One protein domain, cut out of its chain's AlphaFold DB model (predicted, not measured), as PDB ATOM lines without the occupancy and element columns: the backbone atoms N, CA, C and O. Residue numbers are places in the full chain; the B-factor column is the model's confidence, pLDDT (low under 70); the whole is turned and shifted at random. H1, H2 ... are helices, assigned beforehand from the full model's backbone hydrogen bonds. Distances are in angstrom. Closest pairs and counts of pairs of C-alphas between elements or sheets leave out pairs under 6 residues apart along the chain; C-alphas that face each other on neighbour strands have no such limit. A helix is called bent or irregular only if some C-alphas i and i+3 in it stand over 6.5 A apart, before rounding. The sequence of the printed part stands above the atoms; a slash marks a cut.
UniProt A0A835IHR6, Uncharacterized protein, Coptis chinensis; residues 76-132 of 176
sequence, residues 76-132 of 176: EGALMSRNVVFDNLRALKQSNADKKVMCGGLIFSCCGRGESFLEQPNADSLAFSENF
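What this domain is: This is residues 76 to 132 of the 176 residues of an uncharacterized protein of Coptis chinensis (UniProt A0A835IHR6). One long helix, H1, makes one side of an elongated, rod-like shape, and the shorter helix H3 packs side by side with part of it, both running the same way. Between these two in the chain, a long link without a named element, residues 96 to 114, leaves the end of H1 and folds back to the other end of the shape, where the very short helix H2 is near the first part of H1; residues 95 to 106, of which 95 belongs to H1, stick out. The printed part has 57 residues with three named helices in the order H1, H2, H3 and no named strand; its class is all helix, with 31 of the 57 residues in the helices. The whole is only just loose, close to compact, with a radius of gyration of the C-alphas of 12.7 A, and the C-alphas span 39 by 19 by 14 A.

How they stand to each other: The first helix, H1, residues 76 to 95, is the longest. H3, residues 123 to 129, touches H1, with 8 pairs of C-alphas within 8 A. The closest C-alphas of the two are those of Phe 86 and Ala 127, 5.0 A apart. H1 touches H3 with residues 82 to 89 alone. The two helices stand at a shallow tilt of 7 degrees and run the same way, and their centres are 9.8 A apart. H2, residues 115 to 118, is close to H1 but not clearly touching it, with 2 pairs of C-alphas within 8 A. The closest C-alphas of H1 and H2 are those of Leu 79 and Leu 118, 7.0 A apart, while their centres are 18.5 A apart. H2 and H3 meet only through their link. In the backbone of H1, each pair of O of residue i and N of residue i+4 is within hydrogen-bond range. In H3 1 of 3 such pairs is within range, beside 3 of 4 pairs of O of residue i and N of residue i+3; H2 is too short for any i to i+4 pair, and its one i to i+3 pair is not within range.

Where its parts are: H1 begins at Glu 76, whose C-alpha is at (28.846, 45.039, 20.971), and ends at Ser 95, with its C-alpha at (3.140, 40.436, 33.561). Its first and last C-alphas are 29.0 A apart. The link that follows has its C-alpha 99 at (-2.508, 34.063, 33.699) and its C-alpha 107 at (13.054, 32.638, 16.904), the x value rising again on the way back. H2, four residues from Glu 115 to Leu 118, begins with its C-alpha at (30.683, 31.769, 19.308). H3 runs from Ala 123 to Ser 129, 10.1 A from first to last C-alpha, and its last C-alpha is at (15.723, 29.754, 27.728). None of the helices is bent or irregular.

The domain as a whole: The two C-alphas farthest apart are those of Asp 98 and Ser 116, at 39.7 A, and the C-alphas of Glu 76 and Phe 132, the first and last printed residues, are 24.6 A apart. Residues 95 to 106 stand free; the 45 residues without them span 33 by 18 by 15 A, with a radius of gyration of 10.5 A. The link from H1 to H2, residues 96 to 114, is long, with 19 residues, and its C-alphas lie 9 to 22 A from the mean of the C-alphas. The link from H2 to H3 is tight, with 4 residues. The printed part, residues 76 to 132 of a full chain of 176, has no cut. The mean pLDDT of the printed part is 83.4, and it is under 70 in seven residues, 97 to 103, which belong to the long link.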
ATOM      1  N   GLU A  76      29.251  44.327  19.757       89.56
ATOM      2  CA  GLU A  76      28.846  45.039  20.971       89.56
ATOM      3  C   GLU A  76      27.394  45.528  20.883       89.56
ATOM      4  O   GLU A  76      26.584  45.265  21.772       89.56
ATOM      5  N   GLY A  77      27.009  46.157  19.768       89.50
ATOM      6  CA  GLY A  77      25.623  46.577  19.565       89.50
ATOM      7  C   GLY A  77      24.646  45.413  19.444       89.50
ATOM      8  O   GLY A  77      23.508  45.523  19.908       89.50
ATOM      9  N   ALA A  78      25.071  44.297  18.851       87.50
ATOM     10  CA  ALA A  78      24.258  43.089  18.792       87.50
ATOM     11  C   ALA A  78      24.015  42.508  20.197       87.50
ATOM     12  O   ALA A  78      22.865  42.219  20.535       87.50
ATOM     13  N   LEU A  79      25.052  42.434  21.042       88.94
ATOM     14  CA  LEU A  79      24.949  42.029  22.449       88.94
ATOM     15  C   LEU A  79      24.026  42.959  23.243       88.94
ATOM     16  O   LEU A  79      23.120  42.490  23.934       88.94
ATOM     17  N   MET A  80      24.194  44.277  23.104       92.25
ATOM     18  CA  MET A  80      23.315  45.259  23.751       92.25
ATOM     19  C   MET A  80      21.854  45.061  23.334       92.25
ATOM     20  O   MET A  80      20.962  45.007  24.181       92.25
ATOM     21  N   SER A  81      21.597  44.898  22.032       90.69
ATOM     22  CA  SER A  81      20.249  44.644  21.517       90.69
ATOM     23  C   SER A  81      19.663  43.334  22.051       90.69
ATOM     24  O   SER A  81      18.469  43.279  22.348       90.69
ATOM     25  N   ARG A  82      20.475  42.281  22.178       90.50
ATOM     26  CA  ARG A  82      20.067  40.990  22.748       90.50
ATOM     27  C   ARG A  82      19.684  41.128  24.222       90.50
ATOM     28  O   ARG A  82      18.672  40.564  24.629       90.50
ATOM     29  N   ASN A  83      20.420  41.922  24.997       92.94
ATOM     30  CA  ASN A  83      20.101  42.180  26.406       92.94
ATOM     31  C   ASN A  83      18.780  42.947  26.572       92.94
ATOM     32  O   ASN A  83      17.979  42.604  27.435       92.94
ATOM     33  N   VAL A  84      18.475  43.893  25.679       94.50
ATOM     34  CA  VAL A  84      17.153  44.550  25.663       94.50
ATOM     35  C   VAL A  84      16.027  43.536  25.421       94.50
ATOM     36  O   VAL A  84      14.984  43.591  26.072       94.50
ATOM     37  N   VAL A  85      16.215  42.583  24.500       91.69
ATOM     38  CA  VAL A  85      15.233  41.505  24.271       91.69
ATOM     39  C   VAL A  85      15.097  40.616  25.507       91.69
ATOM     40  O   VAL A  85      13.975  40.288  25.887       91.69
ATOM     41  N   PHE A  86      16.207  40.267  26.158       92.75
ATOM     42  CA  PHE A  86      16.203  39.507  27.408       92.75
ATOM     43  C   PHE A  86      15.361  40.189  28.497       92.75
ATOM     44  O   PHE A  86      14.492  39.549  29.093       92.75
ATOM     45  N   ASP A  87      15.554  41.491  28.711       95.31
ATOM     46  CA  ASP A  87      14.799  42.255  29.707       95.31
ATOM     47  C   ASP A  87      13.303  42.332  29.361       95.31
ATOM     48  O   ASP A  87      12.444  42.179  30.234       95.31
ATOM     49  N   ASN A  88      12.966  42.473  28.076       93.06
ATOM     50  CA  ASN A  88      11.576  42.454  27.614       93.06
ATOM     51  C   ASN A  88      10.902  41.092  27.850       93.06
ATOM     52  O   ASN A  88       9.739  41.039  28.258       93.06
ATOM     53  N   LEU A  89      11.618  39.987  27.624       91.25
ATOM     54  CA  LEU A  89      11.120  38.637  27.903       91.25
ATOM     55  C   LEU A  89      10.891  38.426  29.407       91.25
ATOM     56  O   LEU A  89       9.864  37.864  29.799       91.25
ATOM     57  N   ARG A  90      11.791  38.945  30.250       92.06
ATOM     58  CA  ARG A  90      11.632  38.940  31.710       92.06
ATOM     59  C   ARG A  90      10.379  39.696  32.148       92.06
ATOM     60  O   ARG A  90       9.590  39.171  32.936       92.06
ATOM     61  N   ALA A  91      10.171  40.901  31.618       91.44
ATOM     62  CA  ALA A  91       8.988  41.709  31.912       91.44
ATOM     63  C   ALA A  91       7.695  41.015  31.448       91.44
ATOM     64  O   ALA A  91       6.703  40.976  32.181       91.44
ATOM     65  N   LEU A  92       7.718  40.389  30.264       88.00
ATOM     66  CA  LEU A  92       6.592  39.617  29.741       88.00
ATOM     67  C   LEU A  92       6.221  38.456  30.671       88.00
ATOM     68  O   LEU A  92       5.038  38.271  30.966       88.00
ATOM     69  N   LYS A  93       7.211  37.706  31.171       85.19
ATOM     70  CA  LYS A  93       6.995  36.633  32.153       85.19
ATOM     71  C   LYS A  93       6.322  37.156  33.422       85.19
ATOM     72  O   LYS A  93       5.342  36.570  33.870       85.19
ATOM     73  N   GLN A  94       6.811  38.266  33.972       86.56
ATOM     74  CA  GLN A  94       6.266  38.867  35.196       86.56
ATOM     75  C   GLN A  94       4.819  39.345  35.012       86.56
ATOM     76  O   GLN A  94       3.978  39.093  35.869       86.56
ATOM     77  N   SER A  95       4.500  39.960  33.869       84.06
ATOM     78  CA  SER A  95       3.140  40.436  33.561       84.06
ATOM     79  C   SER A  95       2.095  39.321  33.402       84.06
ATOM     80  O   SER A  95       0.895  39.571  33.520       84.06
ATOM     81  N   ASN A  96       2.546  38.093  33.134       76.00
ATOM     82  CA  ASN A  96       1.696  36.934  32.875       76.00
ATOM     83  C   ASN A  96       1.749  35.881  33.994       76.00
ATOM     84  O   ASN A  96       1.185  34.806  33.817       76.00
ATOM     85  N   ALA A  97       2.374  36.175  35.141       69.44
ATOM     86  CA  ALA A  97       2.523  35.225  36.248       69.44
ATOM     87  C   ALA A  97       1.178  34.656  36.752       69.44
ATOM     88  O   ALA A  97       1.097  33.476  37.082       69.44
ATOM     89  N   ASP A  98       0.113  35.463  36.717       68.25
ATOM     90  CA  ASP A  98      -1.224  35.084  37.198       68.25
ATOM     91  C   ASP A  98      -2.154  34.541  36.099       68.25
ATOM     92  O   ASP A  98      -3.295  34.156  36.364       68.25
ATOM     93  N   LYS A  99      -1.700  34.512  34.839       65.69
ATOM     94  CA  LYS A  99      -2.508  34.063  33.699       65.69
ATOM     95  C   LYS A  99      -1.880  32.813  33.101       65.69
ATOM     96  O   LYS A  99      -0.781  32.856  32.561       65.69
ATOM     97  N   LYS A 100      -2.615  31.697  33.112       64.69
ATOM     98  CA  LYS A 100      -2.237  30.463  32.402       64.69
ATOM     99  C   LYS A 100      -2.378  30.657  30.884       64.69
ATOM    100  O   LYS A 100      -3.280  30.105  30.259       64.69
ATOM    101  N   VAL A 101      -1.521  31.489  30.298       65.44
ATOM    102  CA  VAL A 101      -1.443  31.720  28.854       65.44
ATOM    103  C   VAL A 101      -0.360  30.809  28.294       65.44
ATOM    104  O   VAL A 101       0.804  30.918  28.668       65.44
ATOM    105  N   MET A 102      -0.744  29.901  27.398       63.12
ATOM    106  CA  MET A 102       0.222  29.173  26.578       63.12
ATOM    107  C   MET A 102       0.660  30.079  25.432       63.12
ATOM    108  O   MET A 102      -0.114  30.339  24.512       63.12
ATOM    109  N   CYS A 103       1.894  30.571  25.504       69.12
ATOM    110  CA  CYS A 103       2.517  31.367  24.454       69.12
ATOM    111  C   CYS A 103       3.503  30.492  23.673       69.12
ATOM    112  O   CYS A 103       4.382  29.869  24.261       69.12
ATOM    113  N   GLY A 104       3.360  30.464  22.349       75.94
ATOM    114  CA  GLY A 104       4.354  29.918  21.426       75.94
ATOM    115  C   GLY A 104       4.987  31.038  20.605       75.94
ATOM    116  O   GLY A 104       4.394  32.106  20.448       75.94
ATOM    117  N   GLY A 105       6.183  30.804  20.072       78.94
ATOM    118  CA  GLY A 105       6.896  31.786  19.261       78.94
ATOM    119  C   GLY A 105       7.906  31.143  18.319       78.94
ATOM    120  O   GLY A 105       8.261  29.977  18.474       78.94
ATOM    121  N   LEU A 106       8.355  31.923  17.338       80.75
ATOM    122  CA  LEU A 106       9.418  31.550  16.409       80.75
ATOM    123  C   LEU A 106      10.608  32.481  16.628       80.75
ATOM    124  O   LEU A 106      10.449  33.703  16.617       80.75
ATOM    125  N   ILE A 107      11.793  31.901  16.810       79.19
ATOM    126  CA  ILE A 107      13.054  32.638  16.904       79.19
ATOM    127  C   ILE A 107      13.839  32.374  15.625       79.19
ATOM    128  O   ILE A 107      14.131  31.229  15.293       79.19
ATOM    129  N   PHE A 108      14.196  33.445  14.922       77.25
ATOM    130  CA  PHE A 108      15.084  33.381  13.768       77.25
ATOM    131  C   PHE A 108      16.491  33.762  14.222       77.25
ATOM    132  O   PHE A 108      16.777  34.939  14.450       77.25
ATOM    133  N   SER A 109      17.353  32.758  14.379       76.75
ATOM    134  CA  SER A 109      18.761  32.947  14.730       76.75
ATOM    135  C   SER A 109      19.661  32.527  13.568       76.75
ATOM    136  O   SER A 109      19.375  31.568  12.845       76.75
ATOM    137  N   CYS A 110      20.736  33.284  13.372       76.50
ATOM    138  CA  CYS A 110      21.755  33.004  12.370       76.50
ATOM    139  C   CYS A 110      22.831  32.109  12.991       76.50
ATOM    140  O   CYS A 110      23.355  32.434  14.058       76.50
ATOM    141  N   CYS A 111      23.208  31.027  12.305       71.31
ATOM    142  CA  CYS A 111      24.277  30.135  12.764       71.31
ATOM    143  C   CYS A 111      25.639  30.837  12.898       71.31
ATOM    144  O   CYS A 111      26.457  30.416  13.708       71.31
ATOM    145  N   GLY A 112      25.870  31.925  12.152       74.88
ATOM    146  CA  GLY A 112      27.105  32.712  12.216       74.88
ATOM    147  C   GLY A 112      27.188  33.689  13.394       74.88
ATOM    148  O   GLY A 112      28.255  34.235  13.647       74.88
ATOM    149  N   ARG A 113      26.090  33.911  14.138       76.06
ATOM    150  CA  ARG A 113      26.061  34.852  15.276       76.06
ATOM    151  C   ARG A 113      26.334  34.203  16.637       76.06
ATOM    152  O   ARG A 113      26.064  34.813  17.663       76.06
ATOM    153  N   GLY A 114      26.799  32.957  16.656       78.75
ATOM    154  CA  GLY A 114      27.162  32.252  17.884       78.75
ATOM    155  C   GLY A 114      28.553  32.642  18.381       78.75
ATOM    156  O   GLY A 114      28.920  33.813  18.413       78.75
ATOM    157  N   GLU A 115      29.342  31.631  18.731       82.50
ATOM    158  CA  GLU A 115      30.683  31.769  19.308       82.50
ATOM    159  C   GLU A 115      31.638  32.628  18.464       82.50
ATOM    160  O   GLU A 115      32.391  33.416  19.017       82.50
ATOM    161  N   SER A 116      31.553  32.566  17.134       79.75
ATOM    162  CA  SER A 116      32.411  33.351  16.236       79.75
ATOM    163  C   SER A 116      32.152  34.861  16.256       79.75
ATOM    164  O   SER A 116      33.046  35.625  15.919       79.75
ATOM    165  N   PHE A 117      30.939  35.300  16.608       83.75
ATOM    166  CA  PHE A 117      30.538  36.712  16.524       83.75
ATOM    167  C   PHE A 117      30.242  37.325  17.893       83.75
ATOM    168  O   PHE A 117      30.600  38.471  18.141       83.75
ATOM    169  N   LEU A 118      29.571  36.583  18.778       85.94
ATOM    170  CA  LEU A 118      29.200  37.035  20.122       85.94
ATOM    171  C   LEU A 118      30.078  36.424  21.218       85.94
ATOM    172  O   LEU A 118      29.795  36.653  22.390       85.94
ATOM    173  N   GLU A 119      31.079  35.611  20.859       87.25
ATOM    174  CA  GLU A 119      31.941  34.879  21.806       87.25
ATOM    175  C   GLU A 119      31.148  33.973  22.770       87.25
ATOM    176  O   GLU A 119      31.635  33.546  23.816       87.25
ATOM    177  N   GLN A 120      29.898  33.656  22.411       86.25
ATOM    178  CA  GLN A 120      28.988  32.861  23.218       86.25
ATOM    179  C   GLN A 120      28.141  31.933  22.331       86.25
ATOM    180  O   GLN A 120      27.410  32.403  21.449       86.25
ATOM    181  N   PRO A 121      28.163  30.608  22.568       85.81
ATOM    182  CA  PRO A 121      27.298  29.687  21.845       85.81
ATOM    183  C   PRO A 121      25.830  29.945  22.195       85.81
ATOM    184  O   PRO A 121      25.489  30.247  23.340       85.81
ATOM    185  N   ASN A 122      24.937  29.781  21.215       84.06
ATOM    186  CA  ASN A 122      23.483  29.853  21.416       84.06
ATOM    187  C   ASN A 122      22.980  31.181  22.024       84.06
ATOM    188  O   ASN A 122      21.885  31.213  22.592       84.06
ATOM    189  N   ALA A 123      23.746  32.273  21.904       84.38
ATOM    190  CA  ALA A 123      23.500  33.549  22.581       84.38
ATOM    191  C   ALA A 123      22.068  34.093  22.398       84.38
ATOM    192  O   ALA A 123      21.447  34.534  23.373       84.38
ATOM    193  N   ASP A 124      21.520  34.000  21.181       84.81
ATOM    194  CA  ASP A 124      20.145  34.409  20.861       84.81
ATOM    195  C   ASP A 124      19.106  33.555  21.617       84.81
ATOM    196  O   ASP A 124      18.209  34.082  22.276       84.81
ATOM    197  N   SER A 125      19.231  32.224  21.566       87.00
ATOM    198  CA  SER A 125      18.301  31.286  22.218       87.00
ATOM    199  C   SER A 125      18.431  31.240  23.742       87.00
ATOM    200  O   SER A 125      17.453  30.935  24.433       87.00
ATOM    201  N   LEU A 126      19.610  31.564  24.283       87.94
ATOM    202  CA  LEU A 126      19.822  31.672  25.726       87.94
ATOM    203  C   LEU A 126      18.946  32.773  26.323       87.94
ATOM    204  O   LEU A 126      18.370  32.565  27.386       87.94
ATOM    205  N   ALA A 127      18.735  33.879  25.597       89.31
ATOM    206  CA  ALA A 127      17.896  34.961  26.096       89.31
ATOM    207  C   ALA A 127      16.451  34.509  26.377       89.31
ATOM    208  O   ALA A 127      15.794  35.009  27.293       89.31
ATOM    209  N   PHE A 128      15.962  33.542  25.598       90.06
ATOM    210  CA  PHE A 128      14.666  32.911  25.813       90.06
ATOM    211  C   PHE A 128      14.715  31.856  26.920       90.06
ATOM    212  O   PHE A 128      13.913  31.911  27.851       90.06
ATOM    213  N   SER A 129      15.663  30.922  26.838       89.06
ATOM    214  CA  SER A 129      15.723  29.754  27.728       89.06
ATOM    215  C   SER A 129      15.958  30.139  29.194       89.06
ATOM    216  O   SER A 129      15.362  29.539  30.082       89.06
ATOM    217  N   GLU A 130      16.752  31.184  29.447       90.81
ATOM    218  CA  GLU A 130      16.996  31.735  30.791       90.81
ATOM    219  C   GLU A 130      15.761  32.436  31.383       90.81
ATOM    220  O   GLU A 130      15.598  32.506  32.598       90.81
ATOM    221  N   ASN A 131      14.863  32.962  30.543       90.81
ATOM    222  CA  ASN A 131      13.615  33.558  31.017       90.81
ATOM    223  C   ASN A 131      12.513  32.504  31.195       90.81
ATOM    224  O   ASN A 131      11.748  32.579  32.156       90.81
ATOM    225  N   PHE A 132      12.439  31.498  30.323       88.00
ATOM    226  CA  PHE A 132      11.356  30.511  30.278       88.00
ATOM    227  C   PHE A 132      11.858  29.083  30.515       88.00
ATOM    228  O   PHE A 132      11.731  28.208  29.658       88.00
TER     229      PHE A 132